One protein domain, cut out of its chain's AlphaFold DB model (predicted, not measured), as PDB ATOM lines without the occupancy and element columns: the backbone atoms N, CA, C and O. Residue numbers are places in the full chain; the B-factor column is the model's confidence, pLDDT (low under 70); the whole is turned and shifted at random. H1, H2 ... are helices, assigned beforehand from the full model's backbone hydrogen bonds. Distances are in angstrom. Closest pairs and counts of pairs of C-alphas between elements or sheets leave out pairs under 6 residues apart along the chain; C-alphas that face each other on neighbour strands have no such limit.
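What this domain is: This is residues 2 to 58 of the 58 residues of the protein "Protein kinase domain-containing protein" of Gigaspora rosea (UniProt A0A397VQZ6). One long helix, H2, makes one long side of a loose, flattened ring, and the short helix H1 with the closing stretch, residues 44 to 58, makes the other side. H1 leads through a turn into H2, which runs back the other way, and residues 44 to 58 then fold back from the far end of H2 toward the start of H1; residues 2 to 9 run outside this ring. The printed part has 57 residues with two named helices, H1 then H2, and no named strand; the class is all helix, with under half of the residues, 28 of 57, in named elements. The whole is only just loose, close to compact, with a radius of gyration of the C-alphas of 12.4 A, and elongated, spanning 36 by 23 by 17 A.

How they stand to each other: H2, residues 24 to 43, is the longest helix. H1, residues 11 to 18, comes before it and is joined to it by a tight link of 5 residues. H1 and H2 are apart, with no C-alpha of the one within 8 A of the other. Residues 20 to 26, of which 24 to 26 belong to H2, stand free. Residues 39 to 45, of which 39 to 43 belong to H2, stand free too. In H1 and H2 every O i to N i+4 pair is within hydrogen-bond range.

Where its parts are: H2 measures 28.4 A from C-alpha 24 at (-34.524, 63.102, -41.119) to C-alpha 43 at (-29.949, 40.181, -24.957), with y falling between these ends. H1 measures 10.4 A, and y rises from C-alpha 11 at (-33.298, 47.797, -46.580) to C-alpha 18 at (-35.596, 56.838, -51.157).

The domain as a whole: The two C-alphas farthest apart are those of Arg 21 and Gly 45, at 36.4 A. The printed part has no cut. Residues 44 to 58 hold no named element, and Phe 58 is the chain's last residue. The mean pLDDT of the printed part is 72.3, and residues 2 to 9 and 47 to 58 are under 70.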
ATOM      1  N   ILE A   2     -32.678  31.912 -41.469       37.00
ATOM      2  CA  ILE A   2     -33.965  32.100 -42.146       37.00
ATOM      3  C   ILE A   2     -34.473  33.460 -41.661       37.00
ATOM      4  O   ILE A   2     -34.843  33.581 -40.499       37.00
ATOM      5  N   LEU A   3     -34.368  34.495 -42.498       48.41
ATOM      6  CA  LEU A   3     -35.087  35.749 -42.277       48.41
ATOM      7  C   LEU A   3     -36.191  35.825 -43.306       48.41
ATOM      8  O   LEU A   3     -35.924  35.627 -44.496       48.41
ATOM      9  N   GLU A   4     -37.387  36.106 -42.805       41.44
ATOM     10  CA  GLU A   4     -38.598  36.328 -43.577       41.44
ATOM     11  C   GLU A   4     -38.329  37.233 -44.779       41.44
ATOM     12  O   GLU A   4     -37.631  38.251 -44.720       41.44
ATOM     13  N   TYR A   5     -38.832  36.760 -45.908       43.22
ATOM     14  CA  TYR A   5     -38.791  37.419 -47.194       43.22
ATOM     15  C   TYR A   5     -39.823  38.551 -47.172       43.22
ATOM     16  O   TYR A   5     -41.012  38.274 -47.059       43.22
ATOM     17  N   ALA A   6     -39.375  39.805 -47.244       48.72
ATOM     18  CA  ALA A   6     -40.263  40.929 -47.526       48.72
ATOM     19  C   ALA A   6     -40.270  41.193 -49.033       48.72
ATOM     20  O   ALA A   6     -39.207  41.340 -49.649       48.72
ATOM     21  N   ASP A   7     -41.473  41.262 -49.599       48.59
ATOM     22  CA  ASP A   7     -41.748  41.372 -51.036       48.59
ATOM     23  C   ASP A   7     -41.147  42.633 -51.707       48.59
ATOM     24  O   ASP A   7     -41.076  42.699 -52.932       48.59
ATOM     25  N   GLU A   8     -40.643  43.620 -50.946       56.56
ATOM     26  CA  GLU A   8     -40.141  44.906 -51.476       56.56
ATOM     27  C   GLU A   8     -38.602  45.034 -51.602       56.56
ATOM     28  O   GLU A   8     -38.065  46.098 -51.932       56.56
ATOM     29  N   GLY A   9     -37.847  43.950 -51.401       65.31
ATOM     30  CA  GLY A   9     -36.381  43.957 -51.521       65.31
ATOM     31  C   GLY A   9     -35.654  44.439 -50.256       65.31
ATOM     32  O   GLY A   9     -36.236  44.601 -49.197       65.31
ATOM     33  N   THR A  10     -34.324  44.599 -50.304       75.44
ATOM     34  CA  THR A  10     -33.515  44.829 -49.080       75.44
ATOM     35  C   THR A  10     -33.626  46.256 -48.520       75.44
ATOM     36  O   THR A  10     -33.726  47.198 -49.308       75.44
ATOM     37  N   LEU A  11     -33.437  46.455 -47.197       76.12
ATOM     38  CA  LEU A  11     -33.298  47.797 -46.580       76.12
ATOM     39  C   LEU A  11     -32.360  48.699 -47.373       76.12
ATOM     40  O   LEU A  11     -32.609  49.880 -47.577       76.12
ATOM     41  N   ARG A  12     -31.236  48.119 -47.804       77.81
ATOM     42  CA  ARG A  12     -30.195  48.817 -48.543       77.81
ATOM     43  C   ARG A  12     -30.736  49.368 -49.856       77.81
ATOM     44  O   ARG A  12     -30.390  50.488 -50.217       77.81
ATOM     45  N   THR A  13     -31.560  48.600 -50.561       81.25
ATOM     46  CA  THR A  13     -32.220  49.041 -51.794       81.25
ATOM     47  C   THR A  13     -33.230  50.140 -51.485       81.25
ATOM     48  O   THR A  13     -33.152  51.208 -52.085       81.25
ATOM     49  N   TYR A  14     -34.098  49.935 -50.490       82.69
ATOM     50  CA  TYR A  14     -35.096  50.922 -50.076       82.69
ATOM     51  C   TYR A  14     -34.465  52.269 -49.688       82.69
ATOM     52  O   TYR A  14     -34.862  53.319 -50.200       82.69
ATOM     53  N   LEU A  15     -33.437  52.238 -48.834       83.12
ATOM     54  CA  LEU A  15     -32.712  53.424 -48.383       83.12
ATOM     55  C   LEU A  15     -31.992  54.119 -49.534       83.12
ATOM     56  O   LEU A  15     -32.013  55.342 -49.581       83.12
ATOM     57  N   LYS A  16     -31.381  53.378 -50.467       83.31
ATOM     58  CA  LYS A  16     -30.733  53.972 -51.646       83.31
ATOM     59  C   LYS A  16     -31.738  54.669 -52.557       83.31
ATOM     60  O   LYS A  16     -31.488  55.799 -52.964       83.31
ATOM     61  N   THR A  17     -32.866  54.025 -52.846       86.50
ATOM     62  CA  THR A  17     -33.895  54.563 -53.747       86.50
ATOM     63  C   THR A  17     -34.604  55.778 -53.146       86.50
ATOM     64  O   THR A  17     -34.950  56.710 -53.868       86.50
ATOM     65  N   ASN A  18     -34.798  55.807 -51.824       84.81
ATOM     66  CA  ASN A  18     -35.596  56.838 -51.157       84.81
ATOM     67  C   ASN A  18     -34.772  57.821 -50.312       84.81
ATOM     68  O   ASN A  18     -35.359  58.649 -49.618       84.81
ATOM     69  N   PHE A  19     -33.435  57.790 -50.363       83.62
ATOM     70  CA  PHE A  19     -32.587  58.569 -49.448       83.62
ATOM     71  C   PHE A  19     -32.900  60.071 -49.439       83.62
ATOM     72  O   PHE A  19     -32.872  60.707 -48.383       83.62
ATOM     73  N   THR A  20     -33.178  60.635 -50.616       88.00
ATOM     74  CA  THR A  20     -33.498  62.057 -50.810       88.00
ATOM     75  C   THR A  20     -34.954  62.390 -50.479       88.00
ATOM     76  O   THR A  20     -35.257  63.541 -50.189       88.00
ATOM     77  N   ARG A  21     -35.848  61.392 -50.490       90.56
ATOM     78  CA  ARG A  21     -37.279  61.535 -50.175       90.56
ATOM     79  C   ARG A  21     -37.563  61.378 -48.679       90.56
ATOM     80  O   ARG A  21     -38.509  61.968 -48.166       90.56
ATOM     81  N   LEU A  22     -36.750  60.582 -47.986       90.00
ATOM     82  CA  LEU A  22     -36.880  60.330 -46.555       90.00
ATOM     83  C   LEU A  22     -36.506  61.573 -45.746       90.00
ATOM     84  O   LEU A  22     -35.381  62.072 -45.835       90.00
ATOM     85  N   GLN A  23     -37.426  62.012 -44.888       94.62
ATOM     86  CA  GLN A  23     -37.139  63.054 -43.910       94.62
ATOM     87  C   GLN A  23     -36.163  62.531 -42.854       94.62
ATOM     88  O   GLN A  23     -36.080  61.328 -42.586       94.62
ATOM     89  N   TRP A  24     -35.446  63.445 -42.204       91.94
ATOM     90  CA  TRP A  24     -34.524  63.102 -41.119       91.94
ATOM     91  C   TRP A  24     -35.193  62.300 -39.999       91.94
ATOM     92  O   TRP A  24     -34.610  61.335 -39.510       91.94
ATOM     93  N   ALA A  25     -36.439  62.636 -39.659       93.50
ATOM     94  CA  ALA A  25     -37.219  61.901 -38.669       93.50
ATOM     95  C   ALA A  25     -37.425  60.425 -39.058       93.50
ATOM     96  O   ALA A  25     -37.261  59.543 -38.219       93.50
ATOM     97  N   ASN A  26     -37.705  60.134 -40.336       88.31
ATOM     98  CA  ASN A  26     -37.847  58.754 -40.808       88.31
ATOM     99  C   ASN A  26     -36.520  57.999 -40.715       88.31
ATOM    100  O   ASN A  26     -36.492  56.869 -40.240       88.31
ATOM    101  N   LYS A  27     -35.408  58.634 -41.109       85.44
ATOM    102  CA  LYS A  27     -34.066  58.033 -41.011       85.44
ATOM    103  C   LYS A  27     -33.714  57.682 -39.566       85.44
ATOM    104  O   LYS A  27     -33.175  56.608 -39.310       85.44
ATOM    105  N   LEU A  28     -34.051  58.572 -38.631       90.62
ATOM    106  CA  LEU A  28     -33.823  58.361 -37.208       90.62
ATOM    107  C   LEU A  28     -34.690  57.226 -36.650       90.62
ATOM    108  O   LEU A  28     -34.183  56.400 -35.896       90.62
ATOM    109  N   SER A  29     -35.964  57.154 -37.052       89.62
ATOM    110  CA  SER A  29     -36.856  56.053 -36.668       89.62
ATOM    111  C   SER A  29     -36.310  54.715 -37.150       89.62
ATOM    112  O   SER A  29     -36.130  53.815 -36.339       89.62
ATOM    113  N   ILE A  30     -35.938  54.632 -38.433       86.50
ATOM    114  CA  ILE A  30     -35.336  53.432 -39.020       86.50
ATOM    115  C   ILE A  30     -34.139  53.005 -38.172       86.50
ATOM    116  O   ILE A  30     -34.143  51.903 -37.643       86.50
ATOM    117  N   ALA A  31     -33.156  53.889 -37.964       86.75
ATOM    118  CA  ALA A  31     -31.947  53.591 -37.190       86.75
ATOM    119  C   ALA A  31     -32.233  53.138 -35.746       86.75
ATOM    120  O   ALA A  31     -31.536  52.263 -35.218       86.75
ATOM    121  N   LYS A  32     -33.259  53.709 -35.108       88.38
ATOM    122  CA  LYS A  32     -33.707  53.297 -33.775       88.38
ATOM    123  C   LYS A  32     -34.228  51.862 -33.796       88.38
ATOM    124  O   LYS A  32     -33.804  51.070 -32.959       88.38
ATOM    125  N   ASP A  33     -35.060  51.512 -34.770       85.31
ATOM    126  CA  ASP A  33     -35.629  50.168 -34.902       85.31
ATOM    127  C   ASP A  33     -34.535  49.121 -35.165       85.31
ATOM    128  O   ASP A  33     -34.517  48.069 -34.524       85.31
ATOM    129  N   ILE A  34     -33.540  49.455 -36.003       84.38
ATOM    130  CA  ILE A  34     -32.336  48.625 -36.209       84.38
ATOM    131  C   ILE A  34     -31.627  48.348 -34.885       84.38
ATOM    132  O   ILE A  34     -31.296  47.207 -34.561       84.38
ATOM    133  N   THR A  35     -31.392  49.408 -34.116       85.31
ATOM    134  CA  THR A  35     -30.643  49.333 -32.860       85.31
ATOM    135  C   THR A  35     -31.399  48.518 -31.814       85.31
ATOM    136  O   THR A  35     -30.792  47.716 -31.107       85.31
ATOM    137  N   LEU A  36     -32.724  48.668 -31.742       86.94
ATOM    138  CA  LEU A  36     -33.579  47.889 -30.848       86.94
ATOM    139  C   LEU A  36     -33.597  46.404 -31.222       86.94
ATOM    140  O   LEU A  36     -33.475  45.558 -30.336       86.94
ATOM    141  N   GLY A  37     -33.681  46.080 -32.515       83.06
ATOM    142  CA  GLY A  37     -33.589  44.701 -32.997       83.06
ATOM    143  C   GLY A  37     -32.247  44.052 -32.644       83.06
ATOM    144  O   GLY A  37     -32.211  42.941 -32.119       83.06
ATOM    145  N   LEU A  38     -31.138  44.771 -32.847       80.69
ATOM    146  CA  LEU A  38     -29.804  44.297 -32.459       80.69
ATOM    147  C   LEU A  38     -29.669  44.120 -30.943       80.69
ATOM    148  O   LEU A  38     -29.147  43.102 -30.495       80.69
ATOM    149  N   LEU A  39     -30.176  45.066 -30.149       84.44
ATOM    150  CA  LEU A  39     -30.189  44.963 -28.691       84.44
ATOM    151  C   LEU A  39     -30.978  43.734 -28.226       84.44
ATOM    152  O   LEU A  39     -30.525  43.009 -27.343       84.44
ATOM    153  N   PHE A  40     -32.133  43.469 -28.837       84.62
ATOM    154  CA  PHE A  40     -32.921  42.277 -28.548       84.62
ATOM    155  C   PHE A  40     -32.134  40.993 -28.838       84.62
ATOM    156  O   PHE A  40     -32.083  40.104 -27.988       84.62
ATOM    157  N   LEU A  41     -31.470  40.907 -29.995       81.25
ATOM    158  CA  LEU A  41     -30.635  39.755 -30.353       81.25
ATOM    159  C   LEU A  41     -29.465  39.572 -29.378       81.25
ATOM    160  O   LEU A  41     -29.238  38.462 -28.893       81.25
ATOM    161  N   HIS A  42     -28.774  40.658 -29.025       81.31
ATOM    162  CA  HIS A  42     -27.689  40.633 -28.043       81.31
ATOM    163  C   HIS A  42     -28.174  40.157 -26.668       81.31
ATOM    164  O   HIS A  42     -27.536  39.300 -26.060       81.31
ATOM    165  N   ASN A  43     -29.338  40.626 -26.213       82.69
ATOM    166  CA  ASN A  43     -29.949  40.181 -24.957       82.69
ATOM    167  C   ASN A  43     -30.335  38.693 -24.973       82.69
ATOM    168  O   ASN A  43     -30.450  38.073 -23.918       82.69
ATOM    169  N   LYS A  44     -30.526  38.099 -26.156       83.31
ATOM    170  CA  LYS A  44     -30.753  36.657 -26.337       83.31
ATOM    171  C   LYS A  44     -29.455  35.854 -26.491       83.31
ATOM    172  O   LYS A  44     -29.518  34.657 -26.753       83.31
ATOM    173  N   GLY A  45     -28.288  36.485 -26.335       76.81
ATOM    174  CA  GLY A  45     -26.980  35.848 -26.512       76.81
ATOM    175  C   GLY A  45     -26.621  35.566 -27.974       76.81
ATOM    176  O   GLY A  45     -25.656  34.851 -28.244       76.81
ATOM    177  N   ILE A  46     -27.379  36.114 -28.930       74.19
ATOM    178  CA  ILE A  46     -27.129  35.948 -30.361       74.19
ATOM    179  C   ILE A  46     -26.136  37.028 -30.791       74.19
ATOM    180  O   ILE A  46     -26.485  38.197 -30.942       74.19
ATOM    181  N   ILE A  47     -24.881  36.631 -31.000       64.56
ATOM    182  CA  ILE A  47     -23.842  37.519 -31.533       64.56
ATOM    183  C   ILE A  47     -23.954  37.523 -33.059       64.56
ATOM    184  O   ILE A  47     -23.635  36.530 -33.717       64.56
ATOM    185  N   HIS A  48     -24.381  38.648 -33.633       63.62
ATOM    186  CA  HIS A  48     -24.461  38.844 -35.083       63.62
ATOM    187  C   HIS A  48     -23.040  39.046 -35.653       63.62
ATOM    188  O   HIS A  48     -22.619  40.162 -35.936       63.62
ATOM    189  N   ARG A  49     -22.260  37.958 -35.762       49.59
ATOM    190  CA  ARG A  49     -20.833  37.947 -36.166       49.59
ATOM    191  C   ARG A  49     -20.542  38.477 -37.578       49.59
ATOM    192  O   ARG A  49     -19.375  38.612 -37.923       49.59
ATOM    193  N   ASP A  50     -21.563  38.798 -38.364       51.09
ATOM    194  CA  ASP A  50     -21.406  39.431 -39.671       51.09
ATOM    195  C   ASP A  50     -22.384  40.608 -39.795       51.09
ATOM    196  O   ASP A  50     -23.537  40.473 -40.208       51.09
ATOM    197  N   LEU A  51     -21.958  41.774 -39.303       54.44
ATOM    198  CA  LEU A  51     -22.745  43.012 -39.288       54.44
ATOM    199  C   LEU A  51     -22.611  43.799 -40.609       54.44
ATOM    200  O   LEU A  51     -22.941  44.981 -40.658       54.44
ATOM    201  N   PHE A  52     -22.094  43.184 -41.681       50.44
ATOM    202  CA  PHE A  52     -21.769  43.892 -42.926       50.44
ATOM    203  C   PHE A  52     -22.949  44.076 -43.890       50.44
ATOM    204  O   PHE A  52     -22.828  44.719 -44.932       50.44
ATOM    205  N   SER A  53     -24.127  43.564 -43.548       45.16
ATOM    206  CA  SER A  53     -25.340  43.844 -44.307       45.16
ATOM    207  C   SER A  53     -26.534  43.764 -43.375       45.16
ATOM    208  O   SER A  53     -27.223  42.752 -43.281       45.16
ATOM    209  N   ILE A  54     -26.752  44.853 -42.642       50.41
ATOM    210  CA  ILE A  54     -28.029  45.141 -41.999       50.41
ATOM    211  C   ILE A  54     -29.104  45.144 -43.104       50.41
ATOM    212  O   ILE A  54     -29.310  46.106 -43.845       50.41
ATOM    213  N   ARG A  55     -29.729  43.979 -43.277       45.38
ATOM    214  CA  ARG A  55     -30.840  43.713 -44.187       45.38
ATOM    215  C   ARG A  55     -32.117  43.782 -43.358       45.38
ATOM    216  O   ARG A  55     -32.691  42.759 -43.020       45.38
ATOM    217  N   ILE A  56     -32.493  44.997 -42.970       46.56
ATOM    218  CA  ILE A  56     -33.729  45.275 -42.225       46.56
ATOM    219  C   ILE A  56     -34.851  45.560 -43.209       46.56
ATOM    220  O   ILE A  56     -35.039  46.658 -43.713       46.56
ATOM    221  N   THR A  57     -35.535  44.505 -43.588       36.81
ATOM    222  CA  THR A  57     -36.730  44.597 -44.410       36.81
ATOM    223  C   THR A  57     -37.895  45.131 -43.574       36.81
ATOM    224  O   THR A  57     -38.129  44.618 -42.480       36.81
ATOM    225  N   PHE A  58     -38.528  46.197 -44.076       40.31
ATOM    226  CA  PHE A  58     -39.852  46.670 -43.661       40.31
ATOM    227  C   PHE A  58     -40.932  45.695 -44.124       40.31
ATOM    228  O   PHE A  58     -40.685  45.030 -45.158       40.31
TER     229      PHE A  58